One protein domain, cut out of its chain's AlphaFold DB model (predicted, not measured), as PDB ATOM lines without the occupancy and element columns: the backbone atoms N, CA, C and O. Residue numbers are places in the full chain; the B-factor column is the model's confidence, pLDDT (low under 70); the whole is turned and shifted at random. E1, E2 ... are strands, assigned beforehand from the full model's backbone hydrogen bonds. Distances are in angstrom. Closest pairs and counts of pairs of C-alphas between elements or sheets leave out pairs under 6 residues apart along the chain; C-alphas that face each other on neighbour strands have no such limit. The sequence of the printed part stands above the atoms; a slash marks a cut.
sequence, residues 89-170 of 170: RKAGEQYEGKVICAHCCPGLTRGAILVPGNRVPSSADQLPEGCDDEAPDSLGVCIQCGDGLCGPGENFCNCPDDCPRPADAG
ATOM      1  N   ARG A  89      44.916 -39.573 -25.970       92.75
ATOM      2  CA  ARG A  89      43.790 -39.703 -25.046       92.75
ATOM      3  C   ARG A  89      42.550 -39.066 -25.660       92.75
ATOM      4  O   ARG A  89      42.598 -37.926 -26.133       92.75
ATOM      5  N   LYS A  90      41.466 -39.836 -25.707       95.56
ATOM      6  CA  LYS A  90      40.199 -39.441 -26.340       95.56
ATOM      7  C   LYS A  90      39.393 -38.517 -25.427       95.56
ATOM      8  O   LYS A  90      39.701 -38.388 -24.246       95.56
ATOM      9  N   ALA A  91      38.339 -37.907 -25.964       96.00
ATOM     10  CA  ALA A  91      37.424 -37.084 -25.180       96.00
ATOM     11  C   ALA A  91      36.861 -37.878 -23.986       96.00
ATOM     12  O   ALA A  91      36.443 -39.029 -24.139       96.00
ATOM     13  N   GLY A  92      36.899 -37.277 -22.800       95.50
ATOM     14  CA  GLY A  92      36.500 -37.880 -21.532       95.50
ATOM     15  C   GLY A  92      37.521 -38.834 -20.911       95.50
ATOM     16  O   GLY A  92      37.336 -39.267 -19.771       95.50
ATOM     17  N   GLU A  93      38.611 -39.168 -21.604       96.00
ATOM     18  CA  GLU A  93      39.651 -40.009 -21.027       96.00
ATOM     19  C   GLU A  93      40.565 -39.203 -20.104       96.00
ATOM     20  O   GLU A  93      41.082 -38.142 -20.458       96.00
ATOM     21  N   GLN A  94      40.811 -39.761 -18.921       94.50
ATOM     22  CA  GLN A  94      41.786 -39.214 -17.988       94.50
ATOM     23  C   GLN A  94      43.207 -39.592 -18.398       94.50
ATOM     24  O   GLN A  94      43.438 -40.642 -19.014       94.50
ATOM     25  N   TYR A  95      44.173 -38.768 -18.021       92.19
ATOM     26  CA  TYR A  95      45.588 -39.046 -18.200       92.19
ATOM     27  C   TYR A  95      46.393 -38.474 -17.039       92.19
ATOM     28  O   TYR A  95      46.045 -37.456 -16.446       92.19
ATOM     29  N   GLU A  96      47.493 -39.142 -16.721       92.50
ATOM     30  CA  GLU A  96      48.459 -38.653 -15.750       92.50
ATOM     31  C   GLU A  96      49.471 -37.764 -16.483       92.50
ATOM     32  O   GLU A  96      50.243 -38.231 -17.316       92.50
ATOM     33  N   GLY A  97      49.462 -36.467 -16.196       87.38
ATOM     34  CA  GLY A  97      50.344 -35.447 -16.757       87.38
ATOM     35  C   GLY A  97      51.822 -35.657 -16.438       87.38
ATOM     36  O   GLY A  97      52.669 -35.089 -17.127       87.38
ATOM     37  N   LYS A  98      52.151 -36.509 -15.457       88.44
ATOM     38  CA  LYS A  98      53.526 -36.991 -15.238       88.44
ATOM     39  C   LYS A  98      53.959 -38.066 -16.237       88.44
ATOM     40  O   LYS A  98      55.154 -38.341 -16.335       88.44
ATOM     41  N   VAL A  99      53.033 -38.685 -16.973       90.31
ATOM     42  CA  VAL A  99      53.385 -39.613 -18.050       90.31
ATOM     43  C   VAL A  99      53.916 -38.797 -19.219       90.31
ATOM     44  O   VAL A  99      53.197 -38.034 -19.864       90.31
ATOM     45  N   ILE A 100      55.208 -38.970 -19.479       88.19
ATOM     46  CA  ILE A 100      55.915 -38.292 -20.561       88.19
ATOM     47  C   ILE A 100      55.198 -38.587 -21.882       88.19
ATOM     48  O   ILE A 100      54.895 -39.739 -22.184       88.19
ATOM     49  N   CYS A 101      54.918 -37.535 -22.650       88.38
ATOM     50  CA  CYS A 101      54.227 -37.608 -23.937       88.38
ATOM     51  C   CYS A 101      52.779 -38.119 -23.897       88.38
ATOM     52  O   CYS A 101      52.215 -38.407 -24.953       88.38
ATOM     53  N   ALA A 102      52.130 -38.170 -22.729       90.12
ATOM     54  CA  ALA A 102      50.677 -38.301 -22.674       90.12
ATOM     55  C   ALA A 102      50.031 -36.995 -23.153       90.12
ATOM     56  O   ALA A 102      50.277 -35.937 -22.579       90.12
ATOM     57  N   HIS A 103      49.213 -37.045 -24.201       88.38
ATOM     58  CA  HIS A 103      48.507 -35.883 -24.743       88.38
ATOM     59  C   HIS A 103      47.100 -36.267 -25.200       88.38
ATOM     60  O   HIS A 103      46.811 -37.433 -25.477       88.38
ATOM     61  N   CYS A 104      46.241 -35.259 -25.293       92.44
ATOM     62  CA  CYS A 104      44.926 -35.393 -25.889       92.44
ATOM     63  C   CYS A 104      45.031 -35.499 -27.411       92.44
ATOM     64  O   CYS A 104      45.960 -34.954 -28.017       92.44
ATOM     65  N   CYS A 105      44.091 -36.222 -28.018       92.19
ATOM     66  CA  CYS A 105      43.997 -36.319 -29.472       92.19
ATOM     67  C   CYS A 105      43.827 -34.931 -30.120       92.19
ATOM     68  O   CYS A 105      43.365 -34.002 -29.457       92.19
ATOM     69  N   PRO A 106      44.180 -34.768 -31.410       90.12
ATOM     70  CA  PRO A 106      43.994 -33.502 -32.115       90.12
ATOM     71  C   PRO A 106      42.568 -32.957 -31.967       90.12
ATOM     72  O   PRO A 106      41.605 -33.705 -32.122       90.12
ATOM     73  N   GLY A 107      42.456 -31.660 -31.672       89.94
ATOM     74  CA  GLY A 107      41.177 -30.987 -31.420       89.94
ATOM     75  C   GLY A 107      40.697 -31.041 -29.968       89.94
ATOM     76  O   GLY A 107      39.705 -30.400 -29.653       89.94
ATOM     77  N   LEU A 108      41.399 -31.757 -29.085       94.50
ATOM     78  CA  LEU A 108      41.086 -31.811 -27.660       94.50
ATOM     79  C   LEU A 108      42.100 -31.012 -26.840       94.50
ATOM     80  O   LEU A 108      43.309 -31.053 -27.093       94.50
ATOM     81  N   THR A 109      41.608 -30.345 -25.806       93.25
ATOM     82  CA  THR A 109      42.393 -29.607 -24.822       93.25
ATOM     83  C   THR A 109      42.491 -30.380 -23.509       93.25
ATOM     84  O   THR A 109      41.752 -31.330 -23.235       93.25
ATOM     85  N   ARG A 110      43.479 -30.003 -22.697       92.69
ATOM     86  CA  ARG A 110      43.692 -30.570 -21.365       92.69
ATOM     87  C   ARG A 110      42.817 -29.818 -20.365       92.69
ATOM     88  O   ARG A 110      43.087 -28.656 -20.081       92.69
ATOM     89  N   GLY A 111      41.810 -30.492 -19.826       92.31
ATOM     90  CA  GLY A 111      40.974 -30.005 -18.735       92.31
ATOM     91  C   GLY A 111      41.451 -30.521 -17.378       92.31
ATOM     92  O   GLY A 111      41.946 -31.647 -17.261       92.31
ATOM     93  N   ALA A 112      41.261 -29.714 -16.336       91.38
ATOM     94  CA  ALA A 112      41.326 -30.203 -14.965       91.38
ATOM     95  C   ALA A 112      40.159 -31.167 -14.696       91.38
ATOM     96  O   ALA A 112      39.053 -31.001 -15.221       91.38
ATOM     97  N   ILE A 113      40.394 -32.172 -13.853       89.75
ATOM     98  CA  ILE A 113      39.322 -33.022 -13.329       89.75
ATOM     99  C   ILE A 113      38.704 -32.286 -12.141       89.75
ATOM    100  O   ILE A 113      39.023 -32.549 -10.984       89.75
ATOM    101  N   LEU A 114      37.856 -31.313 -12.455       88.31
ATOM    102  CA  LEU A 114      37.027 -30.630 -11.473       88.31
ATOM    103  C   LEU A 114      35.666 -31.308 -11.442       88.31
ATOM    104  O   LEU A 114      35.094 -31.599 -12.498       88.31
ATOM    105  N   VAL A 115      35.154 -31.561 -10.244       86.19
ATOM    106  CA  VAL A 115      33.812 -32.116 -10.068       86.19
ATOM    107  C   VAL A 115      32.874 -31.050  -9.509       86.19
ATOM    108  O   VAL A 115      33.302 -30.229  -8.694       86.19
ATOM    109  N   PRO A 116      31.591 -31.055  -9.908       84.38
ATOM    110  CA  PRO A 116      30.562 -30.301  -9.213       84.38
ATOM    111  C   PRO A 116      30.548 -30.660  -7.731       84.38
ATOM    112  O   PRO A 116      30.359 -31.818  -7.354       84.38
ATOM    113  N   GLY A 117      30.756 -29.647  -6.911       85.19
ATOM    114  CA  GLY A 117      31.021 -29.757  -5.496       85.19
ATOM    115  C   GLY A 117      30.196 -28.789  -4.669       85.19
ATOM    116  O   GLY A 117      29.496 -27.920  -5.189       85.19
ATOM    117  N   ASN A 118      30.304 -28.931  -3.351       78.69
ATOM    118  CA  ASN A 118      29.659 -28.025  -2.398       78.69
ATOM    119  C   ASN A 118      30.674 -27.152  -1.652       78.69
ATOM    120  O   ASN A 118      30.288 -26.490  -0.678       78.69
ATOM    121  N   ARG A 119      31.964 -27.146  -2.032       74.12
ATOM    122  CA  ARG A 119      32.900 -26.233  -1.377       74.12
ATOM    123  C   ARG A 119      32.520 -24.793  -1.661       74.12
ATOM    124  O   ARG A 119      32.311 -24.357  -2.792       74.12
ATOM    125  N   VAL A 120      32.503 -24.046  -0.569       67.94
ATOM    126  CA  VAL A 120      32.578 -22.596  -0.595       67.94
ATOM    127  C   VAL A 120      34.021 -22.260  -0.979       67.94
ATOM    128  O   VAL A 120      34.926 -22.791  -0.324       67.94
ATOM    129  N   PRO A 121      34.265 -21.438  -2.014       64.75
ATOM    130  CA  PRO A 121      35.619 -21.115  -2.438       64.75
ATOM    131  C   PRO A 121      36.399 -20.550  -1.251       64.75
ATOM    132  O   PRO A 121      36.022 -19.541  -0.647       64.75
ATOM    133  N   SER A 122      37.474 -21.243  -0.879       57.28
ATOM    134  CA  SER A 122      38.465 -20.688   0.029       57.28
ATOM    135  C   SER A 122      39.246 -19.653  -0.780       57.28
ATOM    136  O   SER A 122      39.572 -19.890  -1.938       57.28
ATOM    137  N   SER A 123      39.554 -18.484  -0.218       57.00
ATOM    138  CA  SER A 123      40.272 -17.423  -0.945       57.00
ATOM    139  C   SER A 123      41.674 -17.827  -1.437       57.00
ATOM    140  O   SER A 123      42.344 -17.020  -2.076       57.00
ATOM    141  N   ALA A 124      42.145 -19.027  -1.086       62.22
ATOM    142  CA  ALA A 124      43.414 -19.585  -1.531       62.22
ATOM    143  C   ALA A 124      43.295 -20.341  -2.865       62.22
ATOM    144  O   ALA A 124      44.253 -20.346  -3.636       62.22
ATOM    145  N   ASP A 125      42.123 -20.900  -3.164       66.06
ATOM    146  CA  ASP A 125      41.904 -21.762  -4.318       66.06
ATOM    147  C   ASP A 125      41.011 -20.985  -5.283       66.06
ATOM    148  O   ASP A 125      39.831 -20.771  -5.019       66.06
ATOM    149  N   GLN A 126      41.561 -20.494  -6.392       78.56
ATOM    150  CA  GLN A 126      40.840 -19.705  -7.406       78.56
ATOM    151  C   GLN A 126      39.801 -20.541  -8.191       78.56
ATOM    152  O   GLN A 126      39.552 -20.290  -9.369       78.56
ATOM    153  N   LEU A 127      39.222 -21.566  -7.563       80.06
ATOM    154  CA  LEU A 127      38.246 -22.462  -8.155       80.06
ATOM    155  C   LEU A 127      36.894 -21.756  -8.317       80.06
ATOM    156  O   LEU A 127      36.507 -20.945  -7.465       80.06
ATOM    157  N   PRO A 128      36.144 -22.070  -9.386       81.38
ATOM    158  CA  PRO A 128      34.781 -21.587  -9.528       81.38
ATOM    159  C   PRO A 128      33.913 -22.049  -8.348       81.38
ATOM    160  O   PRO A 128      34.061 -23.156  -7.836       81.38
ATOM    161  N   GLU A 129      32.977 -21.201  -7.924       83.81
ATOM    162  CA  GLU A 129      31.996 -21.570  -6.900       83.81
ATOM    163  C   GLU A 129      31.210 -22.822  -7.317       83.81
ATOM    164  O   GLU A 129      30.682 -22.884  -8.432       83.81
ATOM    165  N   GLY A 130      31.109 -23.794  -6.406       85.88
ATOM    166  CA  GLY A 130      30.439 -25.069  -6.662       85.88
ATOM    167  C   GLY A 130      31.316 -26.111  -7.360       85.88
ATOM    168  O   GLY A 130      30.777 -27.054  -7.931       85.88
ATOM    169  N   CYS A 131      32.641 -25.956  -7.335       89.81
ATOM    170  CA  CYS A 131      33.593 -26.906  -7.906       89.81
ATOM    171  C   CYS A 131      34.595 -27.386  -6.853       89.81
ATOM    172  O   CYS A 131      35.164 -26.571  -6.126       89.81
ATOM    173  N   ASP A 132      34.837 -28.697  -6.814       87.31
ATOM    174  CA  ASP A 132      35.815 -29.332  -5.929       87.31
ATOM    175  C   ASP A 132      37.012 -29.875  -6.737       87.31
ATOM    176  O   ASP A 132      36.863 -30.407  -7.844       87.31
ATOM    177  N   ASP A 133      38.208 -29.763  -6.156       83.12
ATOM    178  CA  ASP A 133      39.466 -30.351  -6.624       83.12
ATOM    179  C   ASP A 133      39.636 -31.775  -6.067       83.12
ATOM    180  O   ASP A 133      40.417 -32.044  -5.155       83.12
ATOM    181  N   GLU A 134      38.863 -32.729  -6.584       79.12
ATOM    182  CA  GLU A 134      38.998 -34.124  -6.134       79.12
ATOM    183  C   GLU A 134      40.260 -34.808  -6.669       79.12
ATOM    184  O   GLU A 134      40.754 -35.771  -6.074       79.12
ATOM    185  N   ALA A 135      40.790 -34.326  -7.790       85.25
ATOM    186  CA  ALA A 135      41.954 -34.912  -8.424       85.25
ATOM    187  C   ALA A 135      43.237 -34.142  -8.078       85.25
ATOM    188  O   ALA A 135      43.225 -32.916  -8.030       85.25
ATOM    189  N   PRO A 136      44.373 -34.839  -7.897       88.25
ATOM    190  CA  PRO A 136      45.671 -34.179  -7.848       88.25
ATOM    191  C   PRO A 136      45.936 -33.428  -9.160       88.25
ATOM    192  O   PRO A 136      45.598 -33.937 -10.225       88.25
ATOM    193  N   ASP A 137      46.661 -32.305  -9.098       84.62
ATOM    194  CA  ASP A 137      47.027 -31.458 -10.257       84.62
ATOM    195  C   ASP A 137      47.711 -32.209 -11.409       84.62
ATOM    196  O   ASP A 137      47.824 -31.720 -12.532       84.62
ATOM    197  N   SER A 138      48.238 -33.398 -11.119       89.44
ATOM    198  CA  SER A 138      48.884 -34.236 -12.112       89.44
ATOM    199  C   SER A 138      47.905 -35.073 -12.930       89.44
ATOM    200  O   SER A 138      48.294 -35.558 -13.982       89.44
ATOM    201  N   LEU A 139      46.644 -35.214 -12.526       92.12
ATOM    202  CA  LEU A 139      45.616 -35.872 -13.324       92.12
ATOM    203  C   LEU A 139      44.807 -34.844 -14.122       92.12
ATOM    204  O   LEU A 139      44.297 -33.866 -13.583       92.12
ATOM    205  N   GLY A 140      44.671 -35.094 -15.422       93.31
ATOM    206  CA  GLY A 140      43.856 -34.292 -16.331       93.31
ATOM    207  C   GLY A 140      42.864 -35.149 -17.105       93.31
ATOM    208  O   GLY A 140      42.973 -36.376 -17.138       93.31
ATOM    209  N   VAL A 141      41.907 -34.497 -17.757       95.81
ATOM    210  CA  VAL A 141      40.959 -35.105 -18.699       95.81
ATOM    211  C   VAL A 141      41.078 -34.417 -20.052       95.81
ATOM    212  O   VAL A 141      41.357 -33.224 -20.128       95.81
ATOM    213  N   CYS A 142      40.908 -35.168 -21.131       96.50
ATOM    214  CA  CYS A 142      40.866 -34.594 -22.470       96.50
ATOM    215  C   CYS A 142      39.441 -34.188 -22.828       96.50
ATOM    216  O   CYS A 142      38.543 -35.027 -22.785       96.50
ATOM    217  N   ILE A 143      39.244 -32.919 -23.171       96.88
ATOM    218  CA  ILE A 143      37.931 -32.312 -23.432       96.88
ATOM    219  C   ILE A 143      37.966 -31.480 -24.717       96.88
ATOM    220  O   ILE A 143      39.046 -31.196 -25.231       96.88
ATOM    221  N   GLN A 144      36.810 -31.109 -25.252       96.50
ATOM    222  CA  GLN A 144      36.653 -30.287 -26.448       96.50
ATOM    223  C   GLN A 144      35.916 -28.981 -26.114       96.50
ATOM    224  O   GLN A 144      34.882 -28.673 -26.685       96.50
ATOM    225  N   CYS A 145      36.489 -28.187 -25.209       95.12
ATOM    226  CA  CYS A 145      35.844 -26.950 -24.783       95.12
ATOM    227  C   CYS A 145      35.858 -25.846 -25.860       95.12
ATOM    228  O   CYS A 145      36.865 -25.654 -26.550       95.12
ATOM    229  N   GLY A 146      34.773 -25.078 -25.937       95.00
ATOM    230  CA  GLY A 146      34.499 -23.997 -26.879       95.00
ATOM    231  C   GLY A 146      33.737 -24.414 -28.146       95.00
ATOM    232  O   GLY A 146      33.692 -23.623 -29.094       95.00
ATOM    233  N   ASP A 147      33.177 -25.627 -28.218       95.44
ATOM    234  CA  ASP A 147      32.448 -26.110 -29.405       95.44
ATOM    235  C   ASP A 147      30.916 -25.927 -29.323       95.44
ATOM    236  O   ASP A 147      30.194 -26.177 -30.298       95.44
ATOM    237  N   GLY A 148      30.427 -25.410 -28.192       95.81
ATOM    238  CA  GLY A 148      29.019 -25.173 -27.897       95.81
ATOM    239  C   GLY A 148      28.246 -26.417 -27.452       95.81
ATOM    240  O   GLY A 148      27.015 -26.343 -27.337       95.81
ATOM    241  N   LEU A 149      28.908 -27.558 -27.232       95.75
ATOM    242  CA  LEU A 149      28.295 -28.812 -26.806       95.75
ATOM    243  C   LEU A 149      28.987 -29.358 -25.554       95.75
ATOM    244  O   LEU A 149      30.153 -29.702 -25.585       95.75
ATOM    245  N   CYS A 150      28.227 -29.573 -24.478       95.94
ATOM    246  CA  CYS A 150      28.755 -30.228 -23.280       95.94
ATOM    247  C   CYS A 150      29.019 -31.729 -23.538       95.94
ATOM    248  O   CYS A 150      28.098 -32.562 -23.509       95.94
ATOM    249  N   GLY A 151      30.270 -32.060 -23.850       95.88
ATOM    250  CA  GLY A 151      30.745 -33.370 -24.281       95.88
ATOM    251  C   GLY A 151      31.243 -34.294 -23.157       95.88
ATOM    252  O   GLY A 151      31.140 -34.005 -21.963       95.88
ATOM    253  N   PRO A 152      31.779 -35.480 -23.506       96.81
ATOM    254  CA  PRO A 152      32.324 -36.417 -22.527       96.81
ATOM    255  C   PRO A 152      33.486 -35.825 -21.715       96.81
ATOM    256  O   PRO A 152      34.496 -35.408 -22.272       96.81
ATOM    257  N   GLY A 153      33.374 -35.879 -20.384       93.75
ATOM    258  CA  GLY A 153      34.392 -35.363 -19.458       93.75
ATOM    259  C   GLY A 153      34.303 -33.863 -19.186       93.75
ATOM    260  O   GLY A 153      35.046 -33.366 -18.339       93.75
ATOM    261  N   GLU A 154      33.389 -33.165 -19.851       95.81
ATOM    262  CA  GLU A 154      33.120 -31.753 -19.621       95.81
ATOM    263  C   GLU A 154      32.032 -31.559 -18.573       95.81
ATOM    264  O   GLU A 154      31.130 -32.380 -18.382       95.81
ATOM    265  N   ASN A 155      32.150 -30.454 -17.857       94.00
ATOM    266  CA  ASN A 155      31.167 -29.950 -16.921       94.00
ATOM    267  C   ASN A 155      31.398 -28.443 -16.724       94.00
ATOM    268  O   ASN A 155      32.392 -27.887 -17.185       94.00
ATOM    269  N   PHE A 156      30.506 -27.772 -15.996       93.44
ATOM    270  CA  PHE A 156      30.605 -26.320 -15.802       93.44
ATOM    271  C   PHE A 156      31.871 -25.860 -15.058       93.44
ATOM    272  O   PHE A 156      32.186 -24.673 -15.073       93.44
ATOM    273  N   CYS A 157      32.580 -26.767 -14.380       92.94
ATOM    274  CA  CYS A 157      33.812 -26.449 -13.671       92.94
ATOM    275  C   CYS A 157      35.026 -26.429 -14.599       92.94
ATOM    276  O   CYS A 157      35.888 -25.569 -14.437       92.94
ATOM    277  N   ASN A 158      35.114 -27.363 -15.551       93.12
ATOM    278  CA  ASN A 158      36.267 -27.481 -16.450       93.12
ATOM    279  C   ASN A 158      36.003 -26.996 -17.885       93.12
ATOM    280  O   ASN A 158      36.962 -26.798 -18.628       93.12
ATOM    281  N   CYS A 159      34.742 -26.773 -18.255       95.62
ATOM    282  CA  CYS A 159      34.330 -26.179 -19.519       95.62
ATOM    283  C   CYS A 159      33.047 -25.334 -19.362       95.62
ATOM    284  O   CYS A 159      31.968 -25.727 -19.810       95.62
ATOM    285  N   PRO A 160      33.122 -24.170 -18.693       93.25
ATOM    286  CA  PRO A 160      31.953 -23.315 -18.464       93.25
ATOM    287  C   PRO A 160      31.361 -22.710 -19.746       93.25
ATOM    288  O   PRO A 160      30.193 -22.328 -19.734       93.25
ATOM    289  N   ASP A 161      32.143 -22.618 -20.826       93.62
ATOM    290  CA  ASP A 161      31.687 -22.049 -22.099       93.62
ATOM    291  C   ASP A 161      30.620 -22.930 -22.770       93.62
ATOM    292  O   ASP A 161      29.652 -22.405 -23.323       93.62
ATOM    293  N   ASP A 162      30.747 -24.258 -22.645       94.94
ATOM    294  CA  ASP A 162      29.833 -25.222 -23.274       94.94
ATOM    295  C   ASP A 162      28.882 -25.898 -22.277       94.94
ATOM    296  O   ASP A 162      27.789 -26.339 -22.643       94.94
ATOM    297  N   CYS A 163      29.274 -25.979 -21.003       94.56
ATOM    298  CA  CYS A 163      28.496 -26.618 -19.951       94.56
ATOM    299  C   CYS A 163      27.959 -25.569 -18.962       94.56
ATOM    300  O   CYS A 163      28.658 -25.207 -18.011       94.56
ATOM    301  N   PRO A 164      26.706 -25.099 -19.114       92.31
ATOM    302  CA  PRO A 164      26.113 -24.166 -18.161       92.31
ATOM    303  C   PRO A 164      25.926 -24.821 -16.788       92.31
ATOM    304  O   PRO A 164      25.767 -26.043 -16.668       92.31
ATOM    305  N   ARG A 165      25.899 -24.009 -15.722       89.50
ATOM    306  CA  ARG A 165      25.600 -24.538 -14.386       89.50
ATOM    307  C   ARG A 165      24.166 -25.076 -14.363       89.50
ATOM    308  O   ARG A 165      23.284 -24.480 -14.980       89.50
ATOM    309  N   PRO A 166      23.873 -26.125 -13.571       81.50
ATOM    310  CA  PRO A 166      22.505 -26.623 -13.421       81.50
ATOM    311  C   PRO A 166      21.495 -25.552 -12.980       81.50
ATOM    312  O   PRO A 166      20.326 -25.632 -13.342       81.50
ATOM    313  N   ALA A 167      21.936 -24.546 -12.217       78.69
ATOM    314  CA  ALA A 167      21.100 -23.424 -11.787       78.69
ATOM    315  C   ALA A 167      20.683 -22.487 -12.937       78.69
ATOM    316  O   ALA A 167      19.677 -21.792 -12.812       78.69
ATOM    317  N   ASP A 168      21.423 -22.499 -14.048       76.44
ATOM    318  CA  ASP A 168      21.211 -21.624 -15.203       76.44
ATOM    319  C   ASP A 168      20.418 -22.320 -16.328       76.44
ATOM    320  O   ASP A 168      19.998 -21.670 -17.282       76.44
ATOM    321  N   ALA A 169      20.175 -23.633 -16.222       69.19
ATOM    322  CA  ALA A 169      19.514 -24.463 -17.239       69.19
ATOM    323  C   ALA A 169      17.967 -24.356 -17.245       69.19
ATOM    324  O   ALA A 169      17.281 -25.357 -17.463       69.19
ATOM    325  N   GLY A 170      17.437 -23.165 -16.947       53.88
ATOM    326  CA  GLY A 170      16.005 -22.873 -16.761       53.88
ATOM    327  C   GLY A 170      15.094 -23.167 -17.949       53.88
ATOM    328  O   GLY A 170      15.544 -23.051 -19.110       53.88
TER     329      GLY A 170
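This is residues 89 to 170 of the 170 residues of an uncharacterized protein of Myxococcales bacterium 68-20 (UniProt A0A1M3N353). Little regular structure is here: a small three-stranded sheet, E3 between E1 and E2, from which long loops spread into a flat body. Residues 113 to 138 make a long loop, its two limbs tied by a short antiparallel pairing of 115 to 116 with 131 to 132, and residues 144 to 170 wind from E3 out to Gly 170. Of 82 printed residues, 12 are in named strands, in chain order E1, E2, E3, with no named helix: all strand, sheet order E1, E3, E2, antiparallel. The whole is compact, radius of gyration of the C-alphas 13.0 A, spanning 36 by 29 by 14 A.

Look first at inner strand E3, residues 139 to 143. Edge strand E1, residues 94 to 96, is antiparallel to it at 140 degrees; N 95 and O 140 are 2.8 A apart, within hydrogen-bond range. Edge strand E2, residues 109 to 112, forms a hairpin with E3, antiparallel at 134 degrees; N 111 and O 141 are 2.8 A apart, also within range. E1 and E2 are apart.

Find C-alpha 94 at (41.786, -39.214, -17.988), where E1 begins its 7.1 A. E2 covers 9.9 A. E3 runs 13.2 A to C-alpha 143 at (37.931, -32.312, -23.432).

The farthest C-alphas, of Ile 100 and Gly 170, are 43.0 A apart. Both links are long; the printed part has no cut. Confidence is under 70 at residues 120 to 125 and 169 to 170.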